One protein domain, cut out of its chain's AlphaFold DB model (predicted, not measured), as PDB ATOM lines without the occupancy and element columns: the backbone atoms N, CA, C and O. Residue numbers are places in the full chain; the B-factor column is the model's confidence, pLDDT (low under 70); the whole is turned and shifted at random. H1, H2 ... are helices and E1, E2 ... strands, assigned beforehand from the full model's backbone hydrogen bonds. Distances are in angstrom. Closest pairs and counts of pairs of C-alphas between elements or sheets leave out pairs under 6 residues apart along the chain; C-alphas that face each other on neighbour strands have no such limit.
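AT A GLANCE: This is residues 123 to 189 of the 189 residues of the protein "Putative EGF-like domain-containing protein" of Helianthus annuus (UniProt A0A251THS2). Picture a small head and a long arm: the head holds two strand hairpins, E1 with E2 and E3 with E4, and the short helix H1 near the first of them. The arm, residues 165 to 189, runs out from E4, turns at its far end in a third hairpin, E5 with E6, whose tip at residues 176 to 181 stands free, and folds back towards the head. The printed part has 67 residues, with one named helix followed by six named strands, in three separate antiparallel sheets of two; the class is mostly strand, though under half of the residues are in named elements. The whole is extended, with a radius of gyration of the C-alphas of 17.9 A and spans of 58 by 19 by 17 A.

IN THESE COORDINATES: Find C-alpha 135 at (201.732, 104.270, 277.604); from there E1, residues 135 to 139, runs 13.0 A. E2, residues 142 to 146, follows with 13.7 A. Look before them for H1, residues 124 to 127, 4.9 A long, with C-alpha 124 at (190.152, 103.317, 280.165). Further on come E3, residues 151 to 153, 7.1 A, and E4, residues 162 to 164, 7.0 A. In the arm, E5, residues 174 to 177, runs 9.6 A, and E6, residues 180 to 183, runs 9.5 A to C-alpha 183 at (230.692, 112.539, 267.421).

HOW THE PARTS SIT: Begin at the hairpin E1 and E2, antiparallel at 151 degrees, where N 137 and O 144 are 2.8 A apart and N 144 and O 137 are 2.9 A apart, both within hydrogen-bond range. The closest C-alphas of H1 and E1 are those of Cys 125 and Cys 136, 5.6 A apart. H1 is too short for any O i to N i+4 pair, and its one O i to N i+3 pair is not within range. E2 and E3 are only just apart, their closest C-alphas 8.4 A from each other. In the hairpin E3 and E4, antiparallel at 134 degrees, look for N 152 and O 163, 2.8 A, within hydrogen-bond range. E4 and E5 are apart. In the hairpin E5 and E6, antiparallel at 150 degrees, N 180 and O 177 are within hydrogen-bond range at 3.1 A.

THE WHOLE: The two C-alphas farthest apart are those of Glu 127 and Gln 179, 58.6 A. The printed part has no cut, and no link is long. Residue 189 is the chain's last. The mean pLDDT of the printed part is 73.4; look for values under 70 at residues 128 to 130 and 165 to 189, where this predicted model has low confidence.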
ATOM      1  N   ASN A 123     188.008 105.521 283.403       93.56
ATOM      2  CA  ASN A 123     189.454 105.449 283.270       93.56
ATOM      3  C   ASN A 123     189.818 104.248 282.394       93.56
ATOM      4  O   ASN A 123     190.033 103.141 282.902       93.56
ATOM      5  N   GLU A 124     189.868 104.435 281.072       92.31
ATOM      6  CA  GLU A 124     190.152 103.317 280.165       92.31
ATOM      7  C   GLU A 124     191.557 102.736 280.371       92.31
ATOM      8  O   GLU A 124     191.769 101.560 280.086       92.31
ATOM      9  N   CYS A 125     192.499 103.506 280.925       90.19
ATOM     10  CA  CYS A 125     193.836 103.004 281.246       90.19
ATOM     11  C   CYS A 125     193.832 101.970 282.384       90.19
ATOM     12  O   CYS A 125     194.709 101.106 282.431       90.19
ATOM     13  N   GLU A 126     192.860 102.045 283.295       89.31
ATOM     14  CA  GLU A 126     192.692 101.084 284.392       89.31
ATOM     15  C   GLU A 126     191.739  99.945 284.017       89.31
ATOM     16  O   GLU A 126     191.986  98.791 284.367       89.31
ATOM     17  N   GLU A 127     190.666 100.252 283.287       82.25
ATOM     18  CA  GLU A 127     189.616  99.283 282.958       82.25
ATOM     19  C   GLU A 127     189.909  98.475 281.694       82.25
ATOM     20  O   GLU A 127     189.460  97.332 281.577       82.25
ATOM     21  N   ILE A 128     190.647  99.047 280.739       68.38
ATOM     22  CA  ILE A 128     190.861  98.464 279.414       68.38
ATOM     23  C   ILE A 128     192.336  98.599 279.018       68.38
ATOM     24  O   ILE A 128     192.713  99.274 278.060       68.38
ATOM     25  N   GLN A 129     193.187  97.890 279.766       62.88
ATOM     26  CA  GLN A 129     194.650  97.882 279.611       62.88
ATOM     27  C   GLN A 129     195.158  97.517 278.199       62.88
ATOM     28  O   GLN A 129     196.343  97.670 277.916       62.88
ATOM     29  N   THR A 130     194.306  97.025 277.297       67.25
ATOM     30  CA  THR A 130     194.694  96.454 275.999       67.25
ATOM     31  C   THR A 130     194.658  97.417 274.809       67.25
ATOM     32  O   THR A 130     194.968  96.991 273.698       67.25
ATOM     33  N   PHE A 131     194.313  98.698 274.983       82.19
ATOM     34  CA  PHE A 131     194.225  99.621 273.841       82.19
ATOM     35  C   PHE A 131     195.536 100.309 273.444       82.19
ATOM     36  O   PHE A 131     195.692 100.657 272.273       82.19
ATOM     37  N   CYS A 132     196.478 100.492 274.372       87.94
ATOM     38  CA  CYS A 132     197.742 101.185 274.113       87.94
ATOM     39  C   CYS A 132     198.930 100.221 274.083       87.94
ATOM     40  O   CYS A 132     199.003  99.289 274.878       87.94
ATOM     41  N   ILE A 133     199.893 100.477 273.191       83.06
ATOM     42  CA  ILE A 133     201.083  99.617 273.041       83.06
ATOM     43  C   ILE A 133     202.129  99.893 274.133       83.06
ATOM     44  O   ILE A 133     202.792  98.969 274.593       83.06
ATOM     45  N   HIS A 134     202.303 101.159 274.527       85.00
ATOM     46  CA  HIS A 134     203.382 101.570 275.435       85.00
ATOM     47  C   HIS A 134     202.869 102.291 276.682       85.00
ATOM     48  O   HIS A 134     203.043 101.798 277.791       85.00
ATOM     49  N   GLY A 135     202.260 103.464 276.506       87.69
ATOM     50  CA  GLY A 135     201.732 104.270 277.604       87.69
ATOM     51  C   GLY A 135     200.295 104.680 277.335       87.69
ATOM     52  O   GLY A 135     199.928 104.897 276.181       87.69
ATOM     53  N   CYS A 136     199.507 104.793 278.398       91.75
ATOM     54  CA  CYS A 136     198.131 105.274 278.365       91.75
ATOM     55  C   CYS A 136     198.002 106.473 279.302       91.75
ATOM     56  O   CYS A 136     198.523 106.451 280.418       91.75
ATOM     57  N   VAL A 137     197.315 107.514 278.842       92.56
ATOM     58  CA  VAL A 137     196.958 108.685 279.642       92.56
ATOM     59  C   VAL A 137     195.454 108.861 279.576       92.56
ATOM     60  O   VAL A 137     194.904 109.096 278.496       92.56
ATOM     61  N   ASN A 138     194.809 108.766 280.737       93.56
ATOM     62  CA  ASN A 138     193.382 109.001 280.856       93.56
ATOM     63  C   ASN A 138     193.064 110.481 280.625       93.56
ATOM     64  O   ASN A 138     193.782 111.365 281.101       93.56
ATOM     65  N   THR A 139     191.984 110.751 279.909       93.88
ATOM     66  CA  THR A 139     191.492 112.098 279.616       93.88
ATOM     67  C   THR A 139     189.986 112.150 279.851       93.88
ATOM     68  O   THR A 139     189.333 111.126 279.951       93.88
ATOM     69  N   ILE A 140     189.396 113.339 279.953       94.56
ATOM     70  CA  ILE A 140     187.944 113.417 280.157       94.56
ATOM     71  C   ILE A 140     187.224 112.974 278.874       94.56
ATOM     72  O   ILE A 140     187.376 113.609 277.829       94.56
ATOM     73  N   GLY A 141     186.408 111.927 278.976       92.88
ATOM     74  CA  GLY A 141     185.633 111.332 277.892       92.88
ATOM     75  C   GLY A 141     186.421 110.373 276.996       92.88
ATOM     76  O   GLY A 141     185.939 110.053 275.905       92.88
ATOM     77  N   GLY A 142     187.615 109.939 277.408       92.81
ATOM     78  CA  GLY A 142     188.413 108.967 276.663       92.81
ATOM     79  C   GLY A 142     189.866 108.894 277.119       92.81
ATOM     80  O   GLY A 142     190.256 109.416 278.152       92.81
ATOM     81  N   PHE A 143     190.743 108.365 276.276       92.56
ATOM     82  CA  PHE A 143     192.160 108.220 276.607       92.56
ATOM     83  C   PHE A 143     193.049 108.525 275.407       92.56
ATOM     84  O   PHE A 143     192.618 108.515 274.251       92.56
ATOM     85  N   THR A 144     194.325 108.771 275.685       91.38
ATOM     86  CA  THR A 144     195.356 108.922 274.655       91.38
ATOM     87  C   THR A 144     196.490 107.943 274.901       91.38
ATOM     88  O   THR A 144     196.926 107.750 276.037       91.38
ATOM     89  N   CYS A 145     196.980 107.320 273.830       92.69
ATOM     90  CA  CYS A 145     198.161 106.478 273.911       92.69
ATOM     91  C   CYS A 145     199.419 107.290 273.615       92.69
ATOM     92  O   CYS A 145     199.435 108.189 272.774       92.69
ATOM     93  N   GLN A 146     200.498 106.949 274.306       90.44
ATOM     94  CA  GLN A 146     201.792 107.595 274.153       90.44
ATOM     95  C   GLN A 146     202.755 106.697 273.387       90.44
ATOM     96  O   GLN A 146     202.832 105.490 273.630       90.44
ATOM     97  N   CYS A 147     203.528 107.314 272.496       89.00
ATOM     98  CA  CYS A 147     204.661 106.666 271.854       89.00
ATOM     99  C   CYS A 147     205.964 106.940 272.616       89.00
ATOM    100  O   CYS A 147     206.142 108.038 273.146       89.00
ATOM    101  N   PRO A 148     206.898 105.971 272.643       88.12
ATOM    102  CA  PRO A 148     208.228 106.174 273.198       88.12
ATOM    103  C   PRO A 148     208.975 107.325 272.520       88.12
ATOM    104  O   PRO A 148     208.688 107.703 271.379       88.12
ATOM    105  N   ILE A 149     209.996 107.840 273.206       83.31
ATOM    106  CA  ILE A 149     210.852 108.916 272.698       83.31
ATOM    107  C   ILE A 149     211.425 108.531 271.323       83.31
ATOM    108  O   ILE A 149     211.937 107.432 271.112       83.31
ATOM    109  N   GLY A 150     211.331 109.456 270.364       77.12
ATOM    110  CA  GLY A 150     211.795 109.261 268.986       77.12
ATOM    111  C   GLY A 150     210.789 108.569 268.055       77.12
ATOM    112  O   GLY A 150     211.048 108.453 266.851       77.12
ATOM    113  N   MET A 151     209.628 108.162 268.568       85.50
ATOM    114  CA  MET A 151     208.531 107.595 267.786       85.50
ATOM    115  C   MET A 151     207.347 108.566 267.689       85.50
ATOM    116  O   MET A 151     207.206 109.502 268.473       85.50
ATOM    117  N   SER A 152     206.510 108.374 266.679       86.69
ATOM    118  CA  SER A 152     205.282 109.130 266.436       86.69
ATOM    119  C   SER A 152     204.190 108.187 265.945       86.69
ATOM    120  O   SER A 152     204.487 107.086 265.488       86.69
ATOM    121  N   GLY A 153     202.940 108.619 266.062       88.69
ATOM    122  CA  GLY A 153     201.755 107.831 265.739       88.69
ATOM    123  C   GLY A 153     200.687 107.998 266.815       88.69
ATOM    124  O   GLY A 153     200.838 108.837 267.705       88.69
ATOM    125  N   ASP A 154     199.610 107.224 266.722       89.50
ATOM    126  CA  ASP A 154     198.504 107.277 267.687       89.50
ATOM    127  C   ASP A 154     198.717 106.397 268.925       89.50
ATOM    128  O   ASP A 154     197.914 106.457 269.849       89.50
ATOM    129  N   GLY A 155     199.773 105.572 268.949       88.50
ATOM    130  CA  GLY A 155     200.110 104.690 270.070       88.50
ATOM    131  C   GLY A 155     199.109 103.563 270.353       88.50
ATOM    132  O   GLY A 155     199.303 102.823 271.323       88.50
ATOM    133  N   SER A 156     198.078 103.417 269.518       89.25
ATOM    134  CA  SER A 156     196.989 102.452 269.674       89.25
ATOM    135  C   SER A 156     197.350 101.092 269.084       89.25
ATOM    136  O   SER A 156     197.958 101.006 268.017       89.25
ATOM    137  N   LEU A 157     196.927 100.012 269.747       85.19
ATOM    138  CA  LEU A 157     197.087  98.640 269.250       85.19
ATOM    139  C   LEU A 157     196.269  98.388 267.971       85.19
ATOM    140  O   LEU A 157     196.694  97.633 267.100       85.19
ATOM    141  N   TYR A 158     195.100  99.024 267.862       86.69
ATOM    142  CA  TYR A 158     194.165  98.860 266.741       86.69
ATOM    143  C   TYR A 158     194.183 100.052 265.771       86.69
ATOM    144  O   TYR A 158     193.295 100.176 264.928       86.69
ATOM    145  N   GLY A 159     195.166 100.944 265.912       86.94
ATOM    146  CA  GLY A 159     195.369 102.115 265.064       86.94
ATOM    147  C   GLY A 159     196.643 102.019 264.225       86.94
ATOM    148  O   GLY A 159     197.055 100.949 263.780       86.94
ATOM    149  N   SER A 160     197.271 103.169 264.007       89.06
ATOM    150  CA  SER A 160     198.576 103.306 263.351       89.06
ATOM    151  C   SER A 160     199.753 102.905 264.250       89.06
ATOM    152  O   SER A 160     200.858 102.680 263.749       89.06
ATOM    153  N   GLY A 161     199.528 102.782 265.560       88.62
ATOM    154  CA  GLY A 161     200.539 102.388 266.527       88.62
ATOM    155  C   GLY A 161     201.647 103.430 266.639       88.62
ATOM    156  O   GLY A 161     201.415 104.630 266.507       88.62
ATOM    157  N   CYS A 162     202.870 102.977 266.905       89.56
ATOM    158  CA  CYS A 162     204.046 103.843 266.950       89.56
ATOM    159  C   CYS A 162     205.029 103.467 265.845       89.56
ATOM    160  O   CYS A 162     205.446 102.314 265.738       89.56
ATOM    161  N   TYR A 163     205.490 104.460 265.091       87.81
ATOM    162  CA  TYR A 163     206.551 104.334 264.095       87.81
ATOM    163  C   TYR A 163     207.681 105.329 264.379       87.81
ATOM    164  O   TYR A 163     207.498 106.333 265.062       87.81
ATOM    165  N   ARG A 164     208.895 105.059 263.890       81.56
ATOM    166  CA  ARG A 164     210.029 105.975 264.093       81.56
ATOM    167  C   ARG A 164     209.791 107.280 263.336       81.56
ATOM    168  O   ARG A 164     209.607 107.264 262.123       81.56
ATOM    169  N   SER A 165     209.839 108.395 264.055       67.56
ATOM    170  CA  SER A 165     209.683 109.721 263.462       67.56
ATOM    171  C   SER A 165     210.911 110.088 262.624       67.56
ATOM    172  O   SER A 165     212.052 109.848 263.025       67.56
ATOM    173  N   GLU A 166     210.711 110.695 261.454       63.00
ATOM    174  CA  GLU A 166     211.823 111.178 260.622       63.00
ATOM    175  C   GLU A 166     212.574 112.340 261.288       63.00
ATOM    176  O   GLU A 166     213.774 112.488 261.079       63.00
ATOM    177  N   ALA A 167     211.910 113.085 262.181       55.06
ATOM    178  CA  ALA A 167     212.511 114.122 263.021       55.06
ATOM    179  C   ALA A 167     213.493 113.573 264.079       55.06
ATOM    180  O   ALA A 167     214.364 114.304 264.544       55.06
ATOM    181  N   ALA A 168     213.416 112.281 264.424       51.28
ATOM    182  CA  ALA A 168     214.408 111.614 265.270       51.28
ATOM    183  C   ALA A 168     215.686 111.207 264.506       51.28
ATOM    184  O   ALA A 168     216.629 110.687 265.110       51.28
ATOM    185  N   LYS A 169     215.775 111.464 263.188       49.28
ATOM    186  CA  LYS A 169     217.015 111.300 262.413       49.28
ATOM    187  C   LYS A 169     217.980 112.472 262.673       49.28
ATOM    188  O   LYS A 169     218.234 113.291 261.806       49.28
ATOM    189  N   SER A 170     218.588 112.459 263.860       48.41
ATOM    190  CA  SER A 170     219.920 113.009 264.171       48.41
ATOM    191  C   SER A 170     220.147 114.526 264.002       48.41
ATOM    192  O   SER A 170     220.534 115.006 262.939       48.41
ATOM    193  N   LEU A 171     220.085 115.272 265.112       49.69
ATOM    194  CA  LEU A 171     220.840 116.526 265.250       49.69
ATOM    195  C   LEU A 171     222.280 116.180 265.665       49.69
ATOM    196  O   LEU A 171     222.566 115.974 266.845       49.69
ATOM    197  N   ARG A 172     223.192 116.069 264.689       51.34
ATOM    198  CA  ARG A 172     224.633 115.926 264.957       51.34
ATOM    199  C   ARG A 172     225.201 117.270 265.405       51.34
ATOM    200  O   ARG A 172     225.429 118.146 264.578       51.34
ATOM    201  N   ASN A 173     225.458 117.413 266.701       50.25
ATOM    202  CA  ASN A 173     226.233 118.530 267.230       50.25
ATOM    203  C   ASN A 173     227.717 118.150 267.207       50.25
ATOM    204  O   ASN A 173     228.118 117.169 267.836       50.25
ATOM    205  N   PHE A 174     228.521 118.907 266.461       49.22
ATOM    206  CA  PHE A 174     229.965 118.703 266.375       49.22
ATOM    207  C   PHE A 174     230.673 119.620 267.373       49.22
ATOM    208  O   PHE A 174     230.485 120.834 267.341       49.22
ATOM    209  N   LEU A 175     231.501 119.037 268.241       44.91
ATOM    210  CA  LEU A 175     232.472 119.771 269.047       44.91
ATOM    211  C   LEU A 175     233.868 119.410 268.536       44.91
ATOM    212  O   LEU A 175     234.252 118.238 268.539       44.91
ATOM    213  N   TYR A 176     234.611 120.411 268.079       41.56
ATOM    214  CA  TYR A 176     235.953 120.227 267.536       41.56
ATOM    215  C   TYR A 176     236.990 120.339 268.658       41.56
ATOM    216  O   TYR A 176     237.071 121.375 269.317       41.56
ATOM    217  N   ILE A 177     237.790 119.285 268.869       52.69
ATOM    218  CA  ILE A 177     238.935 119.298 269.792       52.69
ATOM    219  C   ILE A 177     240.202 119.002 268.987       52.69
ATOM    220  O   ILE A 177     240.555 117.850 268.726       52.69
ATOM    221  N   GLY A 178     240.893 120.064 268.575       62.94
ATOM    222  CA  GLY A 178     242.089 119.953 267.739       62.94
ATOM    223  C   GLY A 178     241.789 119.241 266.414       62.94
ATOM    224  O   GLY A 178     240.879 119.638 265.693       62.94
ATOM    225  N   GLN A 179     242.543 118.183 266.099       62.69
ATOM    226  CA  GLN A 179     242.374 117.392 264.868       62.69
ATOM    227  C   GLN A 179     241.358 116.242 264.982       62.69
ATOM    228  O   GLN A 179     241.179 115.481 264.033       62.69
ATOM    229  N   TYR A 180     240.717 116.076 266.140       52.56
ATOM    230  CA  TYR A 180     239.781 114.984 266.388       52.56
ATOM    231  C   TYR A 180     238.344 115.511 266.411       52.56
ATOM    232  O   TYR A 180     238.029 116.496 267.085       52.56
ATOM    233  N   THR A 181     237.456 114.822 265.695       47.84
ATOM    234  CA  THR A 181     236.012 115.074 265.738       47.84
ATOM    235  C   THR A 181     235.377 114.102 266.722       47.84
ATOM    236  O   THR A 181     235.315 112.901 266.460       47.84
ATOM    237  N   LEU A 182     234.878 114.615 267.845       48.28
ATOM    238  CA  LEU A 182     234.035 113.843 268.755       48.28
ATOM    239  C   LEU A 182     232.593 113.876 268.245       48.28
ATOM    240  O   LEU A 182     231.962 114.931 268.181       48.28
ATOM    241  N   ILE A 183     232.079 112.708 267.858       52.62
ATOM    242  CA  ILE A 183     230.692 112.539 267.421       52.62
ATOM    243  C   ILE A 183     229.865 112.132 268.637       52.62
ATOM    244  O   ILE A 183     229.914 110.987 269.081       52.62
ATOM    245  N   PHE A 184     229.079 113.069 269.164       46.94
ATOM    246  CA  PHE A 184     228.100 112.765 270.202       46.94
ATOM    247  C   PHE A 184     226.802 112.312 269.542       46.94
ATOM    248  O   PHE A 184     226.002 113.124 269.075       46.94
ATOM    249  N   GLN A 185     226.576 111.002 269.504       44.88
ATOM    250  CA  GLN A 185     225.251 110.475 269.219       44.88
ATOM    251  C   GLN A 185     224.464 110.471 270.527       44.88
ATOM    252  O   GLN A 185     224.623 109.588 271.366       44.88
ATOM    253  N   LYS A 186     223.632 111.496 270.727       42.53
ATOM    254  CA  LYS A 186     222.706 111.526 271.859       42.53
ATOM    255  C   LYS A 186     221.531 110.596 271.554       42.53
ATOM    256  O   LYS A 186     220.514 111.026 271.022       42.53
ATOM    257  N   THR A 187     221.670 109.318 271.880       42.94
ATOM    258  CA  THR A 187     220.507 108.507 272.255       42.94
ATOM    259  C   THR A 187     220.047 109.030 273.609       42.94
ATOM    260  O   THR A 187     220.704 108.802 274.623       42.94
ATOM    261  N   LEU A 188     218.996 109.853 273.603       40.81
ATOM    262  CA  LEU A 188     218.270 110.171 274.831       40.81
ATOM    263  C   LEU A 188     217.725 108.846 275.401       40.81
ATOM    264  O   LEU A 188     217.282 108.032 274.585       40.81
ATOM    265  N   PRO A 189     217.840 108.603 276.721       44.38
ATOM    266  CA  PRO A 189     217.335 107.378 277.338       44.38
ATOM    267  C   PRO A 189     215.836 107.200 277.088       44.38
ATOM    268  O   PRO A 189     215.131 108.234 277.002       44.38
TER     269      PRO A 189